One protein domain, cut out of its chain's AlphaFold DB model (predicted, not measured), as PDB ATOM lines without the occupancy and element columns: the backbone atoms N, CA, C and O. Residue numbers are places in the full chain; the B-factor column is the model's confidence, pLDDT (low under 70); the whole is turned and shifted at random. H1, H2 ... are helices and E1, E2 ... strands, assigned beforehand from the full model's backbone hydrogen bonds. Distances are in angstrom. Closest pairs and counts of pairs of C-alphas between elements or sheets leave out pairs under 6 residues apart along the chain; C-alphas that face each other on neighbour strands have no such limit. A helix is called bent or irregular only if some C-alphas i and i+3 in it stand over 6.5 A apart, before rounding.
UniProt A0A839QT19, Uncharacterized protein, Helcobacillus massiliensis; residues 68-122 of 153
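AT A GLANCE: This is residues 68 to 122 of the 153 residues of an uncharacterized protein of Helcobacillus massiliensis (UniProt A0A839QT19). A two-stranded hairpin, E1 and E2, makes one layer, and a single helix, H1, packs over it through its residues 78 to 89. The first two printed residues, 68 and 69, add a short antiparallel pairing beside residues 119 to 120 of E2 before the chain loops round to the helix. The printed part has 55 residues, with one named helix and two named strands in the order H1, E1, E2; the sheet's order is E1 - E2, antiparallel, and the class is mixed, helices and strands. The whole is compact, with a radius of gyration of the C-alphas of 11.5 A, yet elongated in outline, spanning 38 by 21 by 15 A.

IN THESE COORDINATES: Start at C-alpha 68, at (144.861, 140.109, 91.976), and go through residues 68 to 77, which hold no named element. Find C-alpha 78 at (129.036, 142.623, 98.675); from there H1 runs through residues 78 to 91, 19.9 A from first to last C-alpha. Next look at residues 100 to 106, which are E1, 19.5 A long. The last element, E2, takes residues 114 to 121; it is 21.8 A long and ends at C-alpha 121, at (147.190, 138.088, 97.698).

HOW THE PARTS SIT: Look first at the hairpin of E1 and E2, antiparallel neighbours with 147 degrees between their N-to-C directions. The C-alphas of Ser 100 and Val 120 face each other at 4.3 A, and those of Val 106 and Tyr 114 at 4.6 A. Between them, N 103 and O 117 are within hydrogen-bond range at 2.9 A, as are N 119 and O 101 at 2.8 A. Now turn to H1, which is not bent and has every O i to N i+4 pair within hydrogen-bond range. Its closest C-alphas to E1 are those of Cys 81 and Cys 102, 6.0 A apart. To E2 the closest are those of Arg 85 and Val 118, at 6.2 A. Centre to centre, H1 is 12.0 A from E1 and 10.6 A from E2.

THE WHOLE: The two C-alphas farthest apart are those of Ala 93, just after H1, and Pro 111, between E1 and E2, at 37.9 A. The first and last printed C-alphas, of Leu 68 and Asp 122, are 7.0 A apart. The printed part has no cut. The link from H1 to E1, with 8 residues, and that from E1 to E2, with 7, are both short. The mean pLDDT of the printed part is 88.9; look to residues 108 to 112, in the link between the strands, for the values under 70.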
ATOM      1  N   LEU A  68     145.320 140.450  93.320       89.62
ATOM      2  CA  LEU A  68     144.861 140.109  91.976       89.62
ATOM      3  C   LEU A  68     143.417 139.595  92.014       89.62
ATOM      4  O   LEU A  68     143.045 138.900  92.965       89.62
ATOM      5  N   PRO A  69     142.587 139.916  91.006       90.50
ATOM      6  CA  PRO A  69     141.258 139.331  90.884       90.50
ATOM      7  C   PRO A  69     141.385 137.832  90.591       90.50
ATOM      8  O   PRO A  69     142.089 137.436  89.665       90.50
ATOM      9  N   TYR A  70     140.710 136.995  91.380       88.00
ATOM     10  CA  TYR A  70     140.866 135.541  91.285       88.00
ATOM     11  C   TYR A  70     140.111 134.925  90.096       88.00
ATOM     12  O   TYR A  70     140.711 134.255  89.264       88.00
ATOM     13  N   ASP A  71     138.793 135.138  90.006       83.69
ATOM     14  CA  ASP A  71     137.924 134.492  89.007       83.69
ATOM     15  C   ASP A  71     137.278 135.475  88.019       83.69
ATOM     16  O   ASP A  71     136.488 135.064  87.169       83.69
ATOM     17  N   TYR A  72     137.596 136.772  88.131       83.56
ATOM     18  CA  TYR A  72     136.999 137.865  87.348       83.56
ATOM     19  C   TYR A  72     135.458 137.881  87.362       83.56
ATOM     20  O   TYR A  72     134.828 138.562  86.542       83.56
ATOM     21  N   ALA A  73     134.827 137.170  88.303       82.88
ATOM     22  CA  ALA A  73     133.384 137.120  88.412       82.88
ATOM     23  C   ALA A  73     132.878 138.501  88.835       82.88
ATOM     24  O   ALA A  73     133.222 139.019  89.897       82.88
ATOM     25  N   LYS A  74     132.043 139.115  87.994       85.06
ATOM     26  CA  LYS A  74     131.421 140.406  88.296       85.06
ATOM     27  C   LYS A  74     130.238 140.176  89.224       85.06
ATOM     28  O   LYS A  74     129.143 139.832  88.783       85.06
ATOM     29  N   ILE A  75     130.464 140.351  90.519       91.56
ATOM     30  CA  ILE A  75     129.461 140.088  91.542       91.56
ATOM     31  C   ILE A  75     128.703 141.378  91.859       91.56
ATOM     32  O   ILE A  75     129.293 142.413  92.145       91.56
ATOM     33  N   THR A  76     127.374 141.343  91.818       90.25
ATOM     34  CA  THR A  76     126.565 142.570  91.919       90.25
ATOM     35  C   THR A  76     126.405 143.106  93.341       90.25
ATOM     36  O   THR A  76     126.050 144.267  93.516       90.25
ATOM     37  N   THR A  77     126.679 142.303  94.375       92.31
ATOM     38  CA  THR A  77     126.532 142.715  95.780       92.31
ATOM     39  C   THR A  77     127.699 142.242  96.643       92.31
ATOM     40  O   THR A  77     128.282 141.186  96.391       92.31
ATOM     41  N   ALA A  78     127.998 142.988  97.710       93.50
ATOM     42  CA  ALA A  78     129.036 142.623  98.675       93.50
ATOM     43  C   ALA A  78     128.768 141.246  99.309       93.50
ATOM     44  O   ALA A  78     129.654 140.399  99.362       93.50
ATOM     45  N   GLN A  79     127.514 140.977  99.692       97.12
ATOM     46  CA  GLN A  79     127.125 139.706 100.308       97.12
ATOM     47  C   GLN A  79     127.385 138.504  99.394       97.12
ATOM     48  O   GLN A  79     127.872 137.469  99.843       97.12
ATOM     49  N   LYS A  80     127.078 138.624  98.095       95.31
ATOM     50  CA  LYS A  80     127.373 137.559  97.129       95.31
ATOM     51  C   LYS A  80     128.881 137.350  96.982       95.31
ATOM     52  O   LYS A  80     129.306 136.213  96.795       95.31
ATOM     53  N   CYS A  81     129.672 138.417  97.098       96.75
ATOM     54  CA  CYS A  81     131.124 138.313  97.057       96.75
ATOM     55  C   CYS A  81     131.651 137.546  98.270       96.75
ATOM     56  O   CYS A  81     132.408 136.596  98.094       96.75
ATOM     57  N   GLU A  82     131.182 137.859  99.479       97.44
ATOM     58  CA  GLU A  82     131.586 137.119 100.680       97.44
ATOM     59  C   GLU A  82     131.147 135.653 100.631       97.44
ATOM     60  O   GLU A  82     131.918 134.760 100.974       97.44
ATOM     61  N   ASN A  83     129.947 135.360 100.120       97.44
ATOM     62  CA  ASN A  83     129.509 133.978  99.914       97.44
ATOM     63  C   ASN A  83     130.450 133.224  98.956       97.44
ATOM     64  O   ASN A  83     130.826 132.082  99.228       97.44
ATOM     65  N   ARG A  84     130.864 133.868  97.857       96.00
ATOM     66  CA  ARG A  84     131.817 133.303  96.892       96.00
ATOM     67  C   ARG A  84     133.195 133.105  97.516       96.00
ATOM     68  O   ARG A  84     133.765 132.027  97.375       96.00
ATOM     69  N   ARG A  85     133.703 134.097  98.247       96.06
ATOM     70  CA  ARG A  85     134.969 134.017  98.983       96.06
ATOM     71  C   ARG A  85     134.955 132.882 100.007       96.06
ATOM     72  O   ARG A  85     135.882 132.085 100.034       96.06
ATOM     73  N   ASN A  86     133.882 132.735 100.782       97.75
ATOM     74  CA  ASN A  86     133.724 131.638 101.741       97.75
ATOM     75  C   ASN A  86     133.685 130.265 101.060       97.75
ATOM     76  O   ASN A  86     134.216 129.295 101.600       97.75
ATOM     77  N   TRP A  87     133.081 130.166  99.872       96.88
ATOM     78  CA  TRP A  87     133.156 128.951  99.065       96.88
ATOM     79  C   TRP A  87     134.595 128.672  98.612       96.88
ATOM     80  O   TRP A  87     135.055 127.542  98.750       96.88
ATOM     81  N   LEU A  88     135.330 129.689  98.149       94.88
ATOM     82  CA  LEU A  88     136.731 129.546  97.737       94.88
ATOM     83  C   LEU A  88     137.629 129.101  98.893       94.88
ATOM     84  O   LEU A  88     138.399 128.170  98.718       94.88
ATOM     85  N   ILE A  89     137.462 129.674 100.084       95.19
ATOM     86  CA  ILE A  89     138.204 129.267 101.287       95.19
ATOM     87  C   ILE A  89     137.975 127.783 101.620       95.19
ATOM     88  O   ILE A  89     138.879 127.104 102.096       95.19
ATOM     89  N   LYS A  90     136.771 127.256 101.371       96.69
ATOM     90  CA  LYS A  90     136.444 125.845 101.630       96.69
ATOM     91  C   LYS A  90     136.936 124.888 100.545       96.69
ATOM     92  O   LYS A  90     137.154 123.720 100.843       96.69
ATOM     93  N   ASN A  91     137.048 125.350  99.299       95.88
ATOM     94  CA  ASN A  91     137.251 124.482  98.131       95.88
ATOM     95  C   ASN A  91     138.611 124.671  97.441       95.88
ATOM     96  O   ASN A  91     138.983 123.851  96.607       95.88
ATOM     97  N   VAL A  92     139.360 125.729  97.759       92.75
ATOM     98  CA  VAL A  92     140.654 126.047  97.142       92.75
ATOM     99  C   VAL A  92     141.718 126.098  98.231       92.75
ATOM    100  O   VAL A  92     141.772 127.040  99.013       92.75
ATOM    101  N   ALA A  93     142.590 125.089  98.258       90.50
ATOM    102  CA  ALA A  93     143.497 124.815  99.379       90.50
ATOM    103  C   ALA A  93     144.426 125.977  99.778       90.50
ATOM    104  O   ALA A  93     144.798 126.100 100.942       90.50
ATOM    105  N   TRP A  94     144.818 126.829  98.828       89.00
ATOM    106  CA  TRP A  94     145.720 127.950  99.097       89.00
ATOM    107  C   TRP A  94     144.987 129.249  99.455       89.00
ATOM    108  O   TRP A  94     145.624 130.179  99.951       89.00
ATOM    109  N   ILE A  95     143.671 129.332  99.237       92.31
ATOM    110  CA  ILE A  95     142.860 130.500  99.584       92.31
ATOM    111  C   ILE A  95     142.369 130.354 101.025       92.31
ATOM    112  O   ILE A  95     141.774 129.358 101.413       92.31
ATOM    113  N   ASN A  96     142.589 131.384 101.826       94.12
ATOM    114  CA  ASN A  96     142.157 131.480 103.210       94.12
ATOM    115  C   ASN A  96     141.665 132.901 103.513       94.12
ATOM    116  O   ASN A  96     141.699 133.802 102.672       94.12
ATOM    117  N   SER A  97     141.184 133.114 104.735       93.56
ATOM    118  CA  SER A  97     140.673 134.417 105.158       93.56
ATOM    119  C   SER A  97     141.742 135.518 105.179       93.56
ATOM    120  O   SER A  97     141.395 136.684 105.013       93.56
ATOM    121  N   GLY A  98     143.022 135.169 105.349       92.69
ATOM    122  CA  GLY A  98     144.133 136.118 105.451       92.69
ATOM    123  C   GLY A  98     144.749 136.540 104.115       92.69
ATOM    124  O   GLY A  98     145.424 137.562 104.061       92.69
ATOM    125  N   ASN A  99     144.525 135.788 103.035       92.81
ATOM    126  CA  ASN A  99     145.035 136.108 101.696       92.81
ATOM    127  C   ASN A  99     143.927 136.319 100.659       92.81
ATOM    128  O   ASN A  99     144.199 136.265  99.465       92.81
ATOM    129  N   SER A 100     142.690 136.552 101.096       94.06
ATOM    130  CA  SER A 100     141.572 136.875 100.213       94.06
ATOM    131  C   SER A 100     140.692 137.969 100.800       94.06
ATOM    132  O   SER A 100     140.488 138.020 102.015       94.06
ATOM    133  N   MET A 101     140.124 138.814  99.942       95.00
ATOM    134  CA  MET A 101     139.154 139.841 100.319       95.00
ATOM    135  C   MET A 101     138.152 140.110  99.196       95.00
ATOM    136  O   MET A 101     138.387 139.752  98.046       95.00
ATOM    137  N   CYS A 102     137.049 140.779  99.516       95.56
ATOM    138  CA  CYS A 102     136.127 141.321  98.525       95.56
ATOM    139  C   CYS A 102     136.430 142.793  98.253       95.56
ATOM    140  O   CYS A 102     136.450 143.602  99.177       95.56
ATOM    141  N   GLN A 103     136.623 143.152  96.983       94.88
ATOM    142  CA  GLN A 103     136.898 144.528  96.571       94.88
ATOM    143  C   GLN A 103     135.830 145.041  95.607       94.88
ATOM    144  O   GLN A 103     135.402 144.335  94.690       94.88
ATOM    145  N   ARG A 104     135.401 146.288  95.826       92.88
ATOM    146  CA  ARG A 104     134.462 146.999  94.957       92.88
ATOM    147  C   ARG A 104     135.216 147.714  93.841       92.88
ATOM    148  O   ARG A 104     136.150 148.465  94.106       92.88
ATOM    149  N   PHE A 105     134.737 147.549  92.618       89.56
ATOM    150  CA  PHE A 105     135.249 148.189  91.416       89.56
ATOM    151  C   PHE A 105     134.160 149.044  90.779       89.56
ATOM    152  O   PHE A 105     132.998 148.640  90.689       89.56
ATOM    153  N   VAL A 106     134.546 150.233  90.326       87.25
ATOM    154  CA  VAL A 106     133.670 151.162  89.608       87.25
ATOM    155  C   VAL A 106     133.942 151.007  88.116       87.25
ATOM    156  O   VAL A 106     135.102 150.995  87.705       87.25
ATOM    157  N   ARG A 107     132.900 150.884  87.286       76.94
ATOM    158  CA  ARG A 107     133.076 151.053  85.839       76.94
ATOM    159  C   ARG A 107     133.027 152.539  85.520       76.94
ATOM    160  O   ARG A 107     131.989 153.159  85.689       76.94
ATOM    161  N   SER A 108     134.132 153.085  85.018       67.38
ATOM    162  CA  SER A 108     134.219 154.487  84.585       67.38
ATOM    163  C   SER A 108     133.257 154.835  83.442       67.38
ATOM    164  O   SER A 108     132.958 156.003  83.244       67.38
ATOM    165  N   GLN A 109     132.761 153.831  82.712       68.50
ATOM    166  CA  GLN A 109     131.963 154.017  81.497       68.50
ATOM    167  C   GLN A 109     130.446 153.889  81.712       68.50
ATOM    168  O   GLN A 109     129.700 153.993  80.750       68.50
ATOM    169  N   CYS A 110     129.982 153.682  82.951       59.47
ATOM    170  CA  CYS A 110     128.553 153.641  83.279       59.47
ATOM    171  C   CYS A 110     128.280 154.445  84.556       59.47
ATOM    172  O   CYS A 110     128.954 154.210  85.565       59.47
ATOM    173  N   PRO A 111     127.289 155.355  84.579       52.53
ATOM    174  CA  PRO A 111     126.943 156.068  85.798       52.53
ATOM    175  C   PRO A 111     126.504 155.072  86.883       52.53
ATOM    176  O   PRO A 111     125.573 154.286  86.717       52.53
ATOM    177  N   THR A 112     127.181 155.121  88.033       61.47
ATOM    178  CA  THR A 112     126.806 154.435  89.289       61.47
ATOM    179  C   THR A 112     126.770 152.903  89.278       61.47
ATOM    180  O   THR A 112     126.310 152.301  90.250       61.47
ATOM    181  N   THR A 113     127.292 152.226  88.254       77.75
ATOM    182  CA  THR A 113     127.374 150.758  88.274       77.75
ATOM    183  C   THR A 113     128.699 150.306  88.883       77.75
ATOM    184  O   THR A 113     129.765 150.403  88.271       77.75
ATOM    185  N   TYR A 114     128.636 149.796  90.112       86.62
ATOM    186  CA  TYR A 114     129.752 149.103  90.746       86.62
ATOM    187  C   TYR A 114     129.540 147.592  90.705       86.62
ATOM    188  O   TYR A 114     128.417 147.094  90.636       86.62
ATOM    189  N   TYR A 115     130.636 146.853  90.772       90.50
ATOM    190  CA  TYR A 115     130.622 145.412  90.979       90.50
ATOM    191  C   TYR A 115     131.680 145.043  92.018       90.50
ATOM    192  O   TYR A 115     132.531 145.850  92.385       90.50
ATOM    193  N   TRP A 116     131.600 143.823  92.516       93.81
ATOM    194  CA  TRP A 116     132.501 143.243  93.495       93.81
ATOM    195  C   TRP A 116     133.262 142.089  92.854       93.81
ATOM    196  O   TRP A 116     132.707 141.376  92.018       93.81
ATOM    197  N   MET A 117     134.515 141.902  93.251       94.88
ATOM    198  CA  MET A 117     135.315 140.730  92.896       94.88
ATOM    199  C   MET A 117     136.037 140.201  94.131       94.88
ATOM    200  O   MET A 117     136.344 140.965  95.052       94.88
ATOM    201  N   VAL A 118     136.332 138.900  94.129       95.44
ATOM    202  CA  VAL A 118     137.243 138.309  95.109       95.44
ATOM    203  C   VAL A 118     138.673 138.577  94.657       95.44
ATOM    204  O   VAL A 118     139.085 138.169  93.570       95.44
ATOM    205  N   MET A 119     139.418 139.258  95.515       95.00
ATOM    206  CA  MET A 119     140.836 139.536  95.364       95.00
ATOM    207  C   MET A 119     141.627 138.573  96.231       95.00
ATOM    208  O   MET A 119     141.219 138.271  97.354       95.00
ATOM    209  N   VAL A 120     142.772 138.131  95.737       93.25
ATOM    210  CA  VAL A 120     143.690 137.244  96.452       93.25
ATOM    211  C   VAL A 120     145.083 137.858  96.487       93.25
ATOM    212  O   VAL A 120     145.507 138.487  95.518       93.25
ATOM    213  N   GLN A 121     145.780 137.720  97.616       90.50
ATOM    214  CA  GLN A 121     147.190 138.088  97.698       90.50
ATOM    215  C   GLN A 121     148.004 137.024  96.999       90.50
ATOM    216  O   GLN A 121     147.978 135.853  97.397       90.50
ATOM    217  N   ASP A 122     148.791 137.452  96.027       76.62
ATOM    218  CA  ASP A 122     149.836 136.600  95.518       76.62
ATOM    219  C   ASP A 122     151.027 136.621  96.481       76.62
ATOM    220  O   ASP A 122     151.722 137.628  96.621       76.62
TER     221      ASP A 122